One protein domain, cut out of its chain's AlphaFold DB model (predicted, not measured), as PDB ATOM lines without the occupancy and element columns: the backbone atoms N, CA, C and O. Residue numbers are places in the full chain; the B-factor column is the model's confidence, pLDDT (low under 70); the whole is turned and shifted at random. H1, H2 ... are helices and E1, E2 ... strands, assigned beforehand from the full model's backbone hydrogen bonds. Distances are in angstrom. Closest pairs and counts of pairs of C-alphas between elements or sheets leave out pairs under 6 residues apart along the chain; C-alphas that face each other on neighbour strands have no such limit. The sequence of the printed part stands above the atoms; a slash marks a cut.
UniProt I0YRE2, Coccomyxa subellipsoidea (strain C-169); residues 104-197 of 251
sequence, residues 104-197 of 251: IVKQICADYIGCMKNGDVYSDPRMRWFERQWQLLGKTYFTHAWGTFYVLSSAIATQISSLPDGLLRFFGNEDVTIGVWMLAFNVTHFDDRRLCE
ATOM      1  N   ILE A 104     -36.290 -47.478  -6.497       65.25
ATOM      2  CA  ILE A 104     -34.855 -47.592  -6.187       65.25
ATOM      3  C   ILE A 104     -34.626 -48.862  -5.359       65.25
ATOM      4  O   ILE A 104     -34.816 -48.931  -4.148       65.25
ATOM      5  N   VAL A 105     -34.301 -49.928  -6.086       61.81
ATOM      6  CA  VAL A 105     -34.627 -51.298  -5.682       61.81
ATOM      7  C   VAL A 105     -33.584 -51.958  -4.767       61.81
ATOM      8  O   VAL A 105     -32.383 -51.967  -5.047       61.81
ATOM      9  N   LYS A 106     -34.082 -52.604  -3.702       64.06
ATOM     10  CA  LYS A 106     -33.336 -53.558  -2.861       64.06
ATOM     11  C   LYS A 106     -34.251 -54.568  -2.126       64.06
ATOM     12  O   LYS A 106     -34.003 -54.820  -0.952       64.06
ATOM     13  N   GLN A 107     -35.329 -55.158  -2.657       43.09
ATOM     14  CA  GLN A 107     -36.074 -55.167  -3.937       43.09
ATOM     15  C   GLN A 107     -37.492 -55.736  -3.568       43.09
ATOM     16  O   GLN A 107     -37.508 -56.720  -2.854       43.09
ATOM     17  N   ILE A 108     -38.725 -55.250  -3.824       32.84
ATOM     18  CA  ILE A 108     -39.420 -54.217  -4.631       32.84
ATOM     19  C   ILE A 108     -40.673 -53.719  -3.822       32.84
ATOM     20  O   ILE A 108     -41.280 -54.518  -3.119       32.84
ATOM     21  N   CYS A 109     -41.082 -52.446  -3.952       35.41
ATOM     22  CA  CYS A 109     -42.394 -51.840  -3.590       35.41
ATOM     23  C   CYS A 109     -43.039 -52.016  -2.188       35.41
ATOM     24  O   CYS A 109     -44.125 -52.585  -2.073       35.41
ATOM     25  N   ALA A 110     -42.484 -51.345  -1.174       44.81
ATOM     26  CA  ALA A 110     -43.238 -50.391  -0.337       44.81
ATOM     27  C   ALA A 110     -42.249 -49.342   0.217       44.81
ATOM     28  O   ALA A 110     -41.086 -49.350  -0.193       44.81
ATOM     29  N   ASP A 111     -42.681 -48.446   1.110       65.50
ATOM     30  CA  ASP A 111     -41.825 -47.368   1.635       65.50
ATOM     31  C   ASP A 111     -40.560 -47.899   2.332       65.50
ATOM     32  O   ASP A 111     -39.462 -47.415   2.051       65.50
ATOM     33  N   TYR A 112     -40.716 -48.937   3.166       75.88
ATOM     34  CA  TYR A 112     -39.630 -49.767   3.694       75.88
ATOM     35  C   TYR A 112     -40.091 -51.223   3.865       75.88
ATOM     36  O   TYR A 112     -40.738 -51.568   4.857       75.88
ATOM     37  N   ILE A 113     -39.764 -52.089   2.898       80.06
ATOM     38  CA  ILE A 113     -39.932 -53.552   3.023       80.06
ATOM     39  C   ILE A 113     -38.607 -54.177   3.446       80.06
ATOM     40  O   ILE A 113     -37.563 -53.894   2.870       80.06
ATOM     41  N   GLY A 114     -38.654 -55.150   4.345       84.19
ATOM     42  CA  GLY A 114     -37.545 -56.071   4.555       84.19
ATOM     43  C   GLY A 114     -37.975 -57.272   5.377       84.19
ATOM     44  O   GLY A 114     -39.126 -57.371   5.790       84.19
ATOM     45  N   CYS A 115     -37.037 -58.165   5.669       88.38
ATOM     46  CA  CYS A 115     -37.227 -59.068   6.795       88.38
ATOM     47  C   CYS A 115     -36.973 -58.277   8.079       88.38
ATOM     48  O   CYS A 115     -35.829 -57.900   8.356       88.38
ATOM     49  N   MET A 116     -38.033 -57.988   8.828       90.88
ATOM     50  CA  MET A 116     -37.979 -57.084   9.971       90.88
ATOM     51  C   MET A 116     -37.481 -57.794  11.232       90.88
ATOM     52  O   MET A 116     -37.829 -58.945  11.520       90.88
ATOM     53  N   LYS A 117     -36.663 -57.092  12.012       90.88
ATOM     54  CA  LYS A 117     -36.077 -57.547  13.274       90.88
ATOM     55  C   LYS A 117     -36.055 -56.419  14.294       90.88
ATOM     56  O   LYS A 117     -36.029 -55.246  13.936       90.88
ATOM     57  N   ASN A 118     -35.930 -56.790  15.554       91.44
ATOM     58  CA  ASN A 118     -35.312 -55.972  16.587       91.44
ATOM     59  C   ASN A 118     -34.171 -56.794  17.222       91.44
ATOM     60  O   ASN A 118     -33.846 -57.885  16.746       91.44
ATOM     61  N   GLY A 119     -33.502 -56.245  18.230       90.12
ATOM     62  CA  GLY A 119     -32.372 -56.892  18.897       90.12
ATOM     63  C   GLY A 119     -31.624 -55.915  19.794       90.12
ATOM     64  O   GLY A 119     -31.864 -54.707  19.724       90.12
ATOM     65  N   ASP A 120     -30.748 -56.427  20.651       93.44
ATOM     66  CA  ASP A 120     -30.063 -55.610  21.655       93.44
ATOM     67  C   ASP A 120     -29.102 -54.589  21.040       93.44
ATOM     68  O   ASP A 120     -28.456 -54.834  20.018       93.44
ATOM     69  N   VAL A 121     -29.000 -53.425  21.683       94.38
ATOM     70  CA  VAL A 121     -28.077 -52.362  21.282       94.38
ATOM     71  C   VAL A 121     -26.649 -52.776  21.614       94.38
ATOM     72  O   VAL A 121     -26.334 -53.116  22.755       94.38
ATOM     73  N   TYR A 122     -25.761 -52.704  20.620       92.44
ATOM     74  CA  TYR A 122     -24.354 -53.075  20.759       92.44
ATOM     75  C   TYR A 122     -23.592 -52.066  21.641       92.44
ATOM     76  O   TYR A 122     -22.957 -51.137  21.147       92.44
ATOM     77  N   SER A 123     -23.660 -52.250  22.961       93.25
ATOM     78  CA  SER A 123     -23.105 -51.350  23.987       93.25
ATOM     79  C   SER A 123     -21.691 -51.706  24.471       93.25
ATOM     80  O   SER A 123     -21.074 -50.920  25.191       93.25
ATOM     81  N   ASP A 124     -21.147 -52.856  24.060       93.19
ATOM     82  CA  ASP A 124     -19.778 -53.293  24.366       93.19
ATOM     83  C   ASP A 124     -18.781 -52.772  23.306       93.19
ATOM     84  O   ASP A 124     -18.909 -53.155  22.138       93.19
ATOM     85  N   PRO A 125     -17.755 -51.976  23.680       91.31
ATOM     86  CA  PRO A 125     -16.719 -51.478  22.766       91.31
ATOM     87  C   PRO A 125     -15.947 -52.544  21.979       91.31
ATOM     88  O   PRO A 125     -15.287 -52.217  20.994       91.31
ATOM     89  N   ARG A 126     -15.995 -53.811  22.406       91.31
ATOM     90  CA  ARG A 126     -15.340 -54.948  21.743       91.31
ATOM     91  C   ARG A 126     -16.169 -55.523  20.591       91.31
ATOM     92  O   ARG A 126     -15.635 -56.279  19.782       91.31
ATOM     93  N   MET A 127     -17.464 -55.205  20.509       85.12
ATOM     94  CA  MET A 127     -18.344 -55.727  19.463       85.12
ATOM     95  C   MET A 127     -18.225 -54.933  18.159       85.12
ATOM     96  O   MET A 127     -18.145 -53.708  18.148       85.12
ATOM     97  N   ARG A 128     -18.277 -55.649  17.028       81.94
ATOM     98  CA  ARG A 128     -18.114 -55.101  15.668       81.94
ATOM     99  C   ARG A 128     -19.005 -53.888  15.374       81.94
ATOM    100  O   ARG A 128     -18.563 -52.974  14.688       81.94
ATOM    101  N   TRP A 129     -20.240 -53.911  15.866       85.88
ATOM    102  CA  TRP A 129     -21.279 -52.906  15.627       85.88
ATOM    103  C   TRP A 129     -21.409 -51.879  16.772       85.88
ATOM    104  O   TRP A 129     -22.459 -51.259  16.900       85.88
ATOM    105  N   PHE A 130     -20.390 -51.726  17.632       91.38
ATOM    106  CA  PHE A 130     -20.464 -50.894  18.840       91.38
ATOM    107  C   PHE A 130     -21.003 -49.474  18.590       91.38
ATOM    108  O   PHE A 130     -20.408 -48.668  17.869       91.38
ATOM    109  N   GLU A 131     -22.096 -49.141  19.272       92.81
ATOM    110  CA  GLU A 131     -22.708 -47.822  19.231       92.81
ATOM    111  C   GLU A 131     -22.062 -46.905  20.270       92.81
ATOM    112  O   GLU A 131     -22.402 -46.923  21.452       92.81
ATOM    113  N   ARG A 132     -21.152 -46.030  19.823       89.88
ATOM    114  CA  ARG A 132     -20.408 -45.090  20.692       89.88
ATOM    115  C   ARG A 132     -21.296 -44.202  21.586       89.88
ATOM    116  O   ARG A 132     -20.812 -43.682  22.586       89.88
ATOM    117  N   GLN A 133     -22.563 -44.006  21.223       89.94
ATOM    118  CA  GLN A 133     -23.558 -43.268  22.009       89.94
ATOM    119  C   GLN A 133     -24.794 -44.135  22.312       89.94
ATOM    120  O   GLN A 133     -25.924 -43.656  22.212       89.94
ATOM    121  N   TRP A 134     -24.602 -45.416  22.645       91.88
ATOM    122  CA  TRP A 134     -25.692 -46.344  22.968       91.88
ATOM    123  C   TRP A 134     -26.613 -45.850  24.093       91.88
ATOM    124  O   TRP A 134     -27.777 -46.221  24.118       91.88
ATOM    125  N   GLN A 135     -26.138 -44.968  24.980       92.44
ATOM    126  CA  GLN A 135     -26.938 -44.356  26.050       92.44
ATOM    127  C   GLN A 135     -28.033 -43.400  25.535       92.44
ATOM    128  O   GLN A 135     -28.903 -43.004  26.304       92.44
ATOM    129  N   LEU A 136     -27.998 -43.017  24.251       89.94
ATOM    130  CA  LEU A 136     -29.087 -42.297  23.574       89.94
ATOM    131  C   LEU A 136     -30.180 -43.244  23.035       89.94
ATOM    132  O   LEU A 136     -31.132 -42.785  22.409       89.94
ATOM    133  N   LEU A 137     -30.025 -44.557  23.231       90.00
ATOM    134  CA  LEU A 137     -30.964 -45.604  22.841       90.00
ATOM    135  C   LEU A 137     -31.473 -46.359  24.081       90.00
ATOM    136  O   LEU A 137     -30.922 -46.254  25.177       90.00
ATOM    137  N   GLY A 138     -32.526 -47.158  23.895       89.00
ATOM    138  CA  GLY A 138     -32.923 -48.171  24.874       89.00
ATOM    139  C   GLY A 138     -31.965 -49.370  24.893       89.00
ATOM    140  O   GLY A 138     -30.953 -49.397  24.197       89.00
ATOM    141  N   LYS A 139     -32.318 -50.418  25.650       92.50
ATOM    142  CA  LYS A 139     -31.577 -51.698  25.632       92.50
ATOM    143  C   LYS A 139     -31.646 -52.412  24.277       92.50
ATOM    144  O   LYS A 139     -30.739 -53.163  23.939       92.50
ATOM    145  N   THR A 140     -32.704 -52.160  23.514       94.31
ATOM    146  CA  THR A 140     -33.062 -52.858  22.275       94.31
ATOM    147  C   THR A 140     -33.323 -51.820  21.184       94.31
ATOM    148  O   THR A 140     -33.924 -50.778  21.455       94.31
ATOM    149  N   TYR A 141     -32.871 -52.081  19.957       93.44
ATOM    150  CA  TYR A 141     -33.201 -51.254  18.797       93.44
ATOM    151  C   TYR A 141     -34.703 -51.322  18.479       93.44
ATOM    152  O   TYR A 141     -35.363 -52.338  18.704       93.44
ATOM    153  N   PHE A 142     -35.222 -50.254  17.871       92.38
ATOM    154  CA  PHE A 142     -36.508 -50.261  17.171       92.38
ATOM    155  C   PHE A 142     -36.524 -51.305  16.038       92.38
ATOM    156  O   PHE A 142     -35.474 -51.763  15.576       92.38
ATOM    157  N   THR A 143     -37.717 -51.662  15.564       91.94
ATOM    158  CA  THR A 143     -37.884 -52.615  14.460       91.94
ATOM    159  C   THR A 143     -37.321 -52.058  13.149       91.94
ATOM    160  O   THR A 143     -37.679 -50.957  12.746       91.94
ATOM    161  N   HIS A 144     -36.451 -52.812  12.480       92.56
ATOM    162  CA  HIS A 144     -35.801 -52.435  11.220       92.56
ATOM    163  C   HIS A 144     -35.466 -53.675  10.374       92.56
ATOM    164  O   HIS A 144     -35.543 -54.802  10.858       92.56
ATOM    165  N   ALA A 145     -35.101 -53.504   9.105       89.56
ATOM    166  CA  ALA A 145     -34.810 -54.619   8.200       89.56
ATOM    167  C   ALA A 145     -33.389 -55.196   8.374       89.56
ATOM    168  O   ALA A 145     -32.454 -54.490   8.755       89.56
ATOM    169  N   TRP A 146     -33.187 -56.470   8.020       83.75
ATOM    170  CA  TRP A 146     -31.843 -57.049   7.849       83.75
ATOM    171  C   TRP A 146     -31.075 -56.400   6.680       83.75
ATOM    172  O   TRP A 146     -31.545 -56.379   5.543       83.75
ATOM    173  N   GLY A 147     -29.845 -55.937   6.925       71.19
ATOM    174  CA  GLY A 147     -29.044 -55.135   5.984       71.19
ATOM    175  C   GLY A 147     -28.703 -55.796   4.649       71.19
ATOM    176  O   GLY A 147     -28.377 -55.106   3.679       71.19
ATOM    177  N   THR A 148     -28.833 -57.118   4.539       70.56
ATOM    178  CA  THR A 148     -28.702 -57.836   3.264       70.56
ATOM    179  C   THR A 148     -29.723 -57.342   2.224       70.56
ATOM    180  O   THR A 148     -29.379 -57.250   1.043       70.56
ATOM    181  N   PHE A 149     -30.950 -56.972   2.629       72.81
ATOM    182  CA  PHE A 149     -32.077 -56.725   1.716       72.81
ATOM    183  C   PHE A 149     -33.208 -55.912   2.400       72.81
ATOM    184  O   PHE A 149     -33.737 -56.366   3.413       72.81
ATOM    185  N   TYR A 150     -33.578 -54.721   1.888       79.88
ATOM    186  CA  TYR A 150     -34.424 -53.764   2.645       79.88
ATOM    187  C   TYR A 150     -35.231 -52.675   1.879       79.88
ATOM    188  O   TYR A 150     -35.420 -51.599   2.431       79.88
ATOM    189  N   VAL A 151     -35.606 -52.880   0.606       77.69
ATOM    190  CA  VAL A 151     -36.347 -51.951  -0.305       77.69
ATOM    191  C   VAL A 151     -36.774 -50.561   0.216       77.69
ATOM    192  O   VAL A 151     -37.551 -50.468   1.159       77.69
ATOM    193  N   LEU A 152     -36.418 -49.500  -0.521       78.75
ATOM    194  CA  LEU A 152     -36.932 -48.139  -0.309       78.75
ATOM    195  C   LEU A 152     -37.778 -47.671  -1.505       78.75
ATOM    196  O   LEU A 152     -37.500 -48.050  -2.648       78.75
ATOM    197  N   SER A 153     -38.771 -46.808  -1.271       72.00
ATOM    198  CA  SER A 153     -39.481 -46.119  -2.358       72.00
ATOM    199  C   SER A 153     -38.604 -45.036  -3.009       72.00
ATOM    200  O   SER A 153     -37.700 -44.473  -2.385       72.00
ATOM    201  N   SER A 154     -38.845 -44.735  -4.290       67.62
ATOM    202  CA  SER A 154     -38.104 -43.702  -5.040       67.62
ATOM    203  C   SER A 154     -38.274 -42.303  -4.440       67.62
ATOM    204  O   SER A 154     -37.315 -41.529  -4.420       67.62
ATOM    205  N   ALA A 155     -39.450 -42.002  -3.882       74.75
ATOM    206  CA  ALA A 155     -39.730 -40.766  -3.156       74.75
ATOM    207  C   ALA A 155     -38.815 -40.606  -1.929       74.75
ATOM    208  O   ALA A 155     -38.074 -39.625  -1.840       74.75
ATOM    209  N   ILE A 156     -38.784 -41.601  -1.033       82.94
ATOM    210  CA  ILE A 156     -37.953 -41.586   0.182       82.94
ATOM    211  C   ILE A 156     -36.459 -41.594  -0.162       82.94
ATOM    212  O   ILE A 156     -35.682 -40.825   0.406       82.94
ATOM    213  N   ALA A 157     -36.050 -42.390  -1.152       82.19
ATOM    214  CA  ALA A 157     -34.689 -42.382  -1.682       82.19
ATOM    215  C   ALA A 157     -34.268 -40.990  -2.194       82.19
ATOM    216  O   ALA A 157     -33.160 -40.530  -1.903       82.19
ATOM    217  N   THR A 158     -35.160 -40.299  -2.910       78.06
ATOM    218  CA  THR A 158     -34.928 -38.939  -3.416       78.06
ATOM    219  C   THR A 158     -34.851 -37.930  -2.274       78.06
ATOM    220  O   THR A 158     -33.905 -37.143  -2.241       78.06
ATOM    221  N   GLN A 159     -35.767 -38.000  -1.305       84.31
ATOM    222  CA  GLN A 159     -35.811 -37.115  -0.139       84.31
ATOM    223  C   GLN A 159     -34.561 -37.257   0.748       84.31
ATOM    224  O   GLN A 159     -33.959 -36.257   1.121       84.31
ATOM    225  N   ILE A 160     -34.093 -38.484   1.011       87.62
ATOM    226  CA  ILE A 160     -32.807 -38.730   1.690       87.62
ATOM    227  C   ILE A 160     -31.642 -38.156   0.877       87.62
ATOM    228  O   ILE A 160     -30.721 -37.562   1.437       87.62
ATOM    229  N   SER A 161     -31.672 -38.313  -0.450       83.88
ATOM    230  CA  SER A 161     -30.598 -37.836  -1.326       83.88
ATOM    231  C   SER A 161     -30.531 -36.308  -1.470       83.88
ATOM    232  O   SER A 161     -29.467 -35.789  -1.812       83.88
ATOM    233  N   SER A 162     -31.621 -35.583  -1.198       86.44
ATOM    234  CA  SER A 162     -31.670 -34.116  -1.276       86.44
ATOM    235  C   SER A 162     -31.301 -33.409   0.031       86.44
ATOM    236  O   SER A 162     -31.000 -32.216  -0.003       86.44
ATOM    237  N   LEU A 163     -31.271 -34.115   1.169       89.12
ATOM    238  CA  LEU A 163     -30.890 -33.511   2.447       89.12
ATOM    239  C   LEU A 163     -29.400 -33.101   2.509       89.12
ATOM    240  O   LEU A 163     -28.529 -33.804   1.970       89.12
ATOM    241  N   PRO A 164     -29.082 -32.004   3.230       88.06
ATOM    242  CA  PRO A 164     -27.714 -31.662   3.608       88.06
ATOM    243  C   PRO A 164     -27.033 -32.790   4.391       88.06
ATOM    244  O   PRO A 164     -27.637 -33.426   5.260       88.06
ATOM    245  N   ASP A 165     -25.751 -33.018   4.111       81.56
ATOM    246  CA  ASP A 165     -24.964 -34.013   4.840       81.56
ATOM    247  C   ASP A 165     -24.820 -33.617   6.322       81.56
ATOM    248  O   ASP A 165     -24.604 -32.454   6.658       81.56
ATOM    249  N   GLY A 166     -24.977 -34.595   7.219       84.56
ATOM    250  CA  GLY A 166     -24.984 -34.388   8.674       84.56
ATOM    251  C   GLY A 166     -26.355 -34.091   9.298       84.56
ATOM    252  O   GLY A 166     -26.471 -34.173  10.518       84.56
ATOM    253  N   LEU A 167     -27.403 -33.818   8.505       90.06
ATOM    254  CA  LEU A 167     -28.765 -33.617   9.031       90.06
ATOM    255  C   LEU A 167     -29.407 -34.923   9.542       90.06
ATOM    256  O   LEU A 167     -30.204 -34.906  10.478       90.06
ATOM    257  N   LEU A 168     -29.043 -36.065   8.948       90.50
ATOM    258  CA  LEU A 168     -29.483 -37.393   9.380       90.50
ATOM    259  C   LEU A 168     -28.447 -38.043  10.306       90.50
ATOM    260  O   LEU A 168     -27.253 -38.071  10.005       90.50
ATOM    261  N   ARG A 169     -28.909 -38.620  11.422       88.94
ATOM    262  CA  ARG A 169     -28.050 -39.318  12.392       88.94
ATOM    263  C   ARG A 169     -27.592 -40.674  11.850       88.94
ATOM    264  O   ARG A 169     -28.414 -41.473  11.412       88.94
ATOM    265  N   PHE A 170     -26.291 -40.946  11.929       89.88
ATOM    266  CA  PHE A 170     -25.690 -42.229  11.547       89.88
ATOM    267  C   PHE A 170     -25.423 -43.085  12.798       89.88
ATOM    268  O   PHE A 170     -25.144 -42.546  13.872       89.88
ATOM    269  N   PHE A 171     -25.481 -44.408  12.647       89.75
ATOM    270  CA  PHE A 171     -25.188 -45.403  13.684       89.75
ATOM    271  C   PHE A 171     -24.070 -46.359  13.222       89.75
ATOM    272  O   PHE A 171     -23.721 -46.407  12.041       89.75
ATOM    273  N   GLY A 172     -23.474 -47.098  14.159       84.75
ATOM    274  CA  GLY A 172     -22.424 -48.090  13.900       84.75
ATOM    275  C   GLY A 172     -22.906 -49.276  13.060       84.75
ATOM    276  O   GLY A 172     -22.107 -49.899  12.356       84.75
ATOM    277  N   ASN A 173     -24.211 -49.556  13.081       87.12
ATOM    278  CA  ASN A 173     -24.861 -50.507  12.184       87.12
ATOM    279  C   ASN A 173     -25.633 -49.811  11.038       87.12
ATOM    280  O   ASN A 173     -26.390 -48.863  11.259       87.12
ATOM    281  N   GLU A 174     -25.477 -50.306   9.805       88.62
ATOM    282  CA  GLU A 174     -26.132 -49.756   8.605       88.62
ATOM    283  C   GLU A 174     -27.630 -50.081   8.592       88.62
ATOM    284  O   GLU A 174     -28.441 -49.180   8.399       88.62
ATOM    285  N   ASP A 175     -27.991 -51.322   8.939       89.31
ATOM    286  CA  ASP A 175     -29.361 -51.805   9.151       89.31
ATOM    287  C   ASP A 175     -30.186 -50.833  10.022       89.31
ATOM    288  O   ASP A 175     -31.275 -50.387   9.655       89.31
ATOM    289  N   VAL A 176     -29.612 -50.475  11.177       91.88
ATOM    290  CA  VAL A 176     -30.179 -49.560  12.177       91.88
ATOM    291  C   VAL A 176     -30.230 -48.139  11.627       91.88
ATOM    292  O   VAL A 176     -31.232 -47.450  11.804       91.88
ATOM    293  N   THR A 177     -29.170 -47.702  10.943       91.44
ATOM    294  CA  THR A 177     -29.089 -46.353  10.373       91.44
ATOM    295  C   THR A 177     -30.191 -46.100   9.341       91.44
ATOM    296  O   THR A 177     -30.776 -45.023   9.334       91.44
ATOM    297  N   ILE A 178     -30.535 -47.087   8.511       90.31
ATOM    298  CA  ILE A 178     -31.659 -46.943   7.578       90.31
ATOM    299  C   ILE A 178     -32.991 -46.949   8.329       90.31
ATOM    300  O   ILE A 178     -33.797 -46.046   8.113       90.31
ATOM    301  N   GLY A 179     -33.206 -47.880   9.264       91.69
ATOM    302  CA  GLY A 179     -34.454 -47.944  10.034       91.69
ATOM    303  C   GLY A 179     -34.770 -46.663  10.824       91.69
ATOM    304  O   GLY A 179     -35.910 -46.206  10.809       91.69
ATOM    305  N   VAL A 180     -33.776 -46.005  11.441       92.12
ATOM    306  CA  VAL A 180     -34.013 -44.718  12.133       92.12
ATOM    307  C   VAL A 180     -34.389 -43.595  11.163       92.12
ATOM    308  O   VAL A 180     -35.180 -42.727  11.524       92.12
ATOM    309  N   TRP A 181     -33.876 -43.601   9.927       92.19
ATOM    310  CA  TRP A 181     -34.314 -42.633   8.918       92.19
ATOM    311  C   TRP A 181     -35.747 -42.920   8.491       92.19
ATOM    312  O   TRP A 181     -36.529 -41.985   8.389       92.19
ATOM    313  N   MET A 182     -36.131 -44.187   8.327       91.56
ATOM    314  CA  MET A 182     -37.521 -44.544   8.026       91.56
ATOM    315  C   MET A 182     -38.476 -44.043   9.118       91.56
ATOM    316  O   MET A 182     -39.489 -43.420   8.811       91.56
ATOM    317  N   LEU A 183     -38.118 -44.198  10.396       90.00
ATOM    318  CA  LEU A 183     -38.874 -43.587  11.494       90.00
ATOM    319  C   LEU A 183     -38.925 -42.049  11.385       90.00
ATOM    320  O   LEU A 183     -39.994 -41.466  11.541       90.00
ATOM    321  N   ALA A 184     -37.808 -41.389  11.063       90.69
ATOM    322  CA  ALA A 184     -37.745 -39.930  10.912       90.69
ATOM    323  C   ALA A 184     -38.538 -39.383   9.703       90.69
ATOM    324  O   ALA A 184     -39.028 -38.258   9.761       90.69
ATOM    325  N   PHE A 185     -38.693 -40.168   8.632       87.62
ATOM    326  CA  PHE A 185     -39.513 -39.837   7.460       87.62
ATOM    327  C   PHE A 185     -40.969 -40.329   7.570       87.62
ATOM    328  O   PHE A 185     -41.710 -40.232   6.595       87.62
ATOM    329  N   ASN A 186     -41.396 -40.835   8.736       81.81
ATOM    330  CA  ASN A 186     -42.741 -41.384   8.967       81.81
ATOM    331  C   ASN A 186     -43.122 -42.495   7.958       81.81
ATOM    332  O   ASN A 186     -44.236 -42.546   7.439       81.81
ATOM    333  N   VAL A 187     -42.163 -43.371   7.653       83.25
ATOM    334  CA  VAL A 187     -42.276 -44.424   6.638       83.25
ATOM    335  C   VAL A 187     -42.990 -45.666   7.167       83.25
ATOM    336  O   VAL A 187     -42.641 -46.215   8.217       83.25
ATOM    337  N   THR A 188     -43.935 -46.180   6.380       79.94
ATOM    338  CA  THR A 188     -44.628 -47.441   6.662       79.94
ATOM    339  C   THR A 188     -43.664 -48.629   6.545       79.94
ATOM    340  O   THR A 188     -43.086 -48.877   5.487       79.94
ATOM    341  N   HIS A 189     -43.493 -49.373   7.640       85.75
ATOM    342  CA  HIS A 189     -42.639 -50.562   7.697       85.75
ATOM    343  C   HIS A 189     -43.439 -51.818   7.324       85.75
ATOM    344  O   HIS A 189     -44.495 -52.075   7.900       85.75
ATOM    345  N   PHE A 190     -42.905 -52.634   6.417       85.56
ATOM    346  CA  PHE A 190     -43.520 -53.880   5.955       85.56
ATOM    347  C   PHE A 190     -42.567 -55.068   6.144       85.56
ATOM    348  O   PHE A 190     -41.423 -55.046   5.687       85.56
ATOM    349  N   ASP A 191     -43.050 -56.118   6.806       87.44
ATOM    350  CA  ASP A 191     -42.295 -57.348   7.057       87.44
ATOM    351  C   ASP A 191     -42.610 -58.416   6.003       87.44
ATOM    352  O   ASP A 191     -43.741 -58.894   5.913       87.44
ATOM    353  N   ASP A 192     -41.609 -58.811   5.217       85.62
ATOM    354  CA  ASP A 192     -41.710 -59.929   4.280       85.62
ATOM    355  C   ASP A 192     -40.640 -60.981   4.586       85.62
ATOM    356  O   ASP A 192     -39.444 -60.812   4.330       85.62
ATOM    357  N   ARG A 193     -41.088 -62.109   5.142       86.81
ATOM    358  CA  ARG A 193     -40.211 -63.200   5.577       86.81
ATOM    359  C   ARG A 193     -39.587 -63.979   4.421       86.81
ATOM    360  O   ARG A 193     -38.533 -64.572   4.625       86.81
ATOM    361  N   ARG A 194     -40.127 -63.884   3.197       85.38
ATOM    362  CA  ARG A 194     -39.530 -64.476   1.973       85.38
ATOM    363  C   ARG A 194     -38.161 -63.887   1.627       85.38
ATOM    364  O   ARG A 194     -37.438 -64.412   0.780       85.38
ATOM    365  N   LEU A 195     -37.822 -62.772   2.271       82.38
ATOM    366  CA  LEU A 195     -36.555 -62.064   2.157       82.38
ATOM    367  C   LEU A 195     -35.497 -62.574   3.151       82.38
ATOM    368  O   LEU A 195     -34.412 -61.993   3.192       82.38
ATOM    369  N   CYS A 196     -35.813 -63.590   3.971       86.38
ATOM    370  CA  CYS A 196     -34.935 -64.168   4.998       86.38
ATOM    371  C   CYS A 196     -35.270 -65.620   5.410       86.38
ATOM    372  O   CYS A 196     -35.026 -65.996   6.558       86.38
ATOM    373  N   GLU A 197     -35.845 -66.439   4.524       88.19
ATOM    374  CA  GLU A 197     -36.192 -67.825   4.876       88.19
ATOM    375  C   GLU A 197     -34.927 -68.659   5.176       88.19
ATOM    376  O   GLU A 197     -33.897 -68.517   4.517       88.19
TER     377      GLU A 197
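AT A GLANCE: This is residues 104 to 197 of the 251 residues of a protein of Coccomyxa subellipsoidea (strain C-169) (UniProt I0YRE2). In this flat domain with little regular structure, helix H2 lies in the middle, packed on E3 of the hairpin E2 and E3; H1 is set off on a wide loop. The 94 printed residues include 37 in named elements, E1 E2 E3 H1 H2 E4, mixed in class. It is compact, radius of gyration of the C-alphas 13.5 A, spanning 37 by 36 by 19 A.

HOW THE PARTS SIT: E2, residues 116 to 120, and E3, residues 140 to 145, are an antiparallel hairpin; N 117 and O 144, 2.8 A, are within hydrogen-bond range. The closest C-alphas of E3 and H2, residues 174 to 184, are His 144 and Gly 179, 4.8 A. E1, residues 112 to 114, is parallel to E4, residues 189 to 191; N 190 and O 112, 2.9 A, are within hydrogen-bond range. H1, residues 154 to 162, is only just apart from H2, closest 8.4 A. In H1 and H2 every O i to N i+4 pair is within range.

IN THESE COORDINATES: E1, 6.7 A, begins at C-alpha 112 (-39.630, -49.767, 3.694); E4, 6.8 A, ends at C-alpha 191 (-42.295, -57.348, 7.057). H2 measures 15.4 A, E3 14.3 A, E2 14.2 A, H1 12.1 A.

THE WHOLE: The printed part has no cut. Links E2 to E3 and H1 to H2 are long. Residues 104 to 111 and 154 are under 70 in pLDDT.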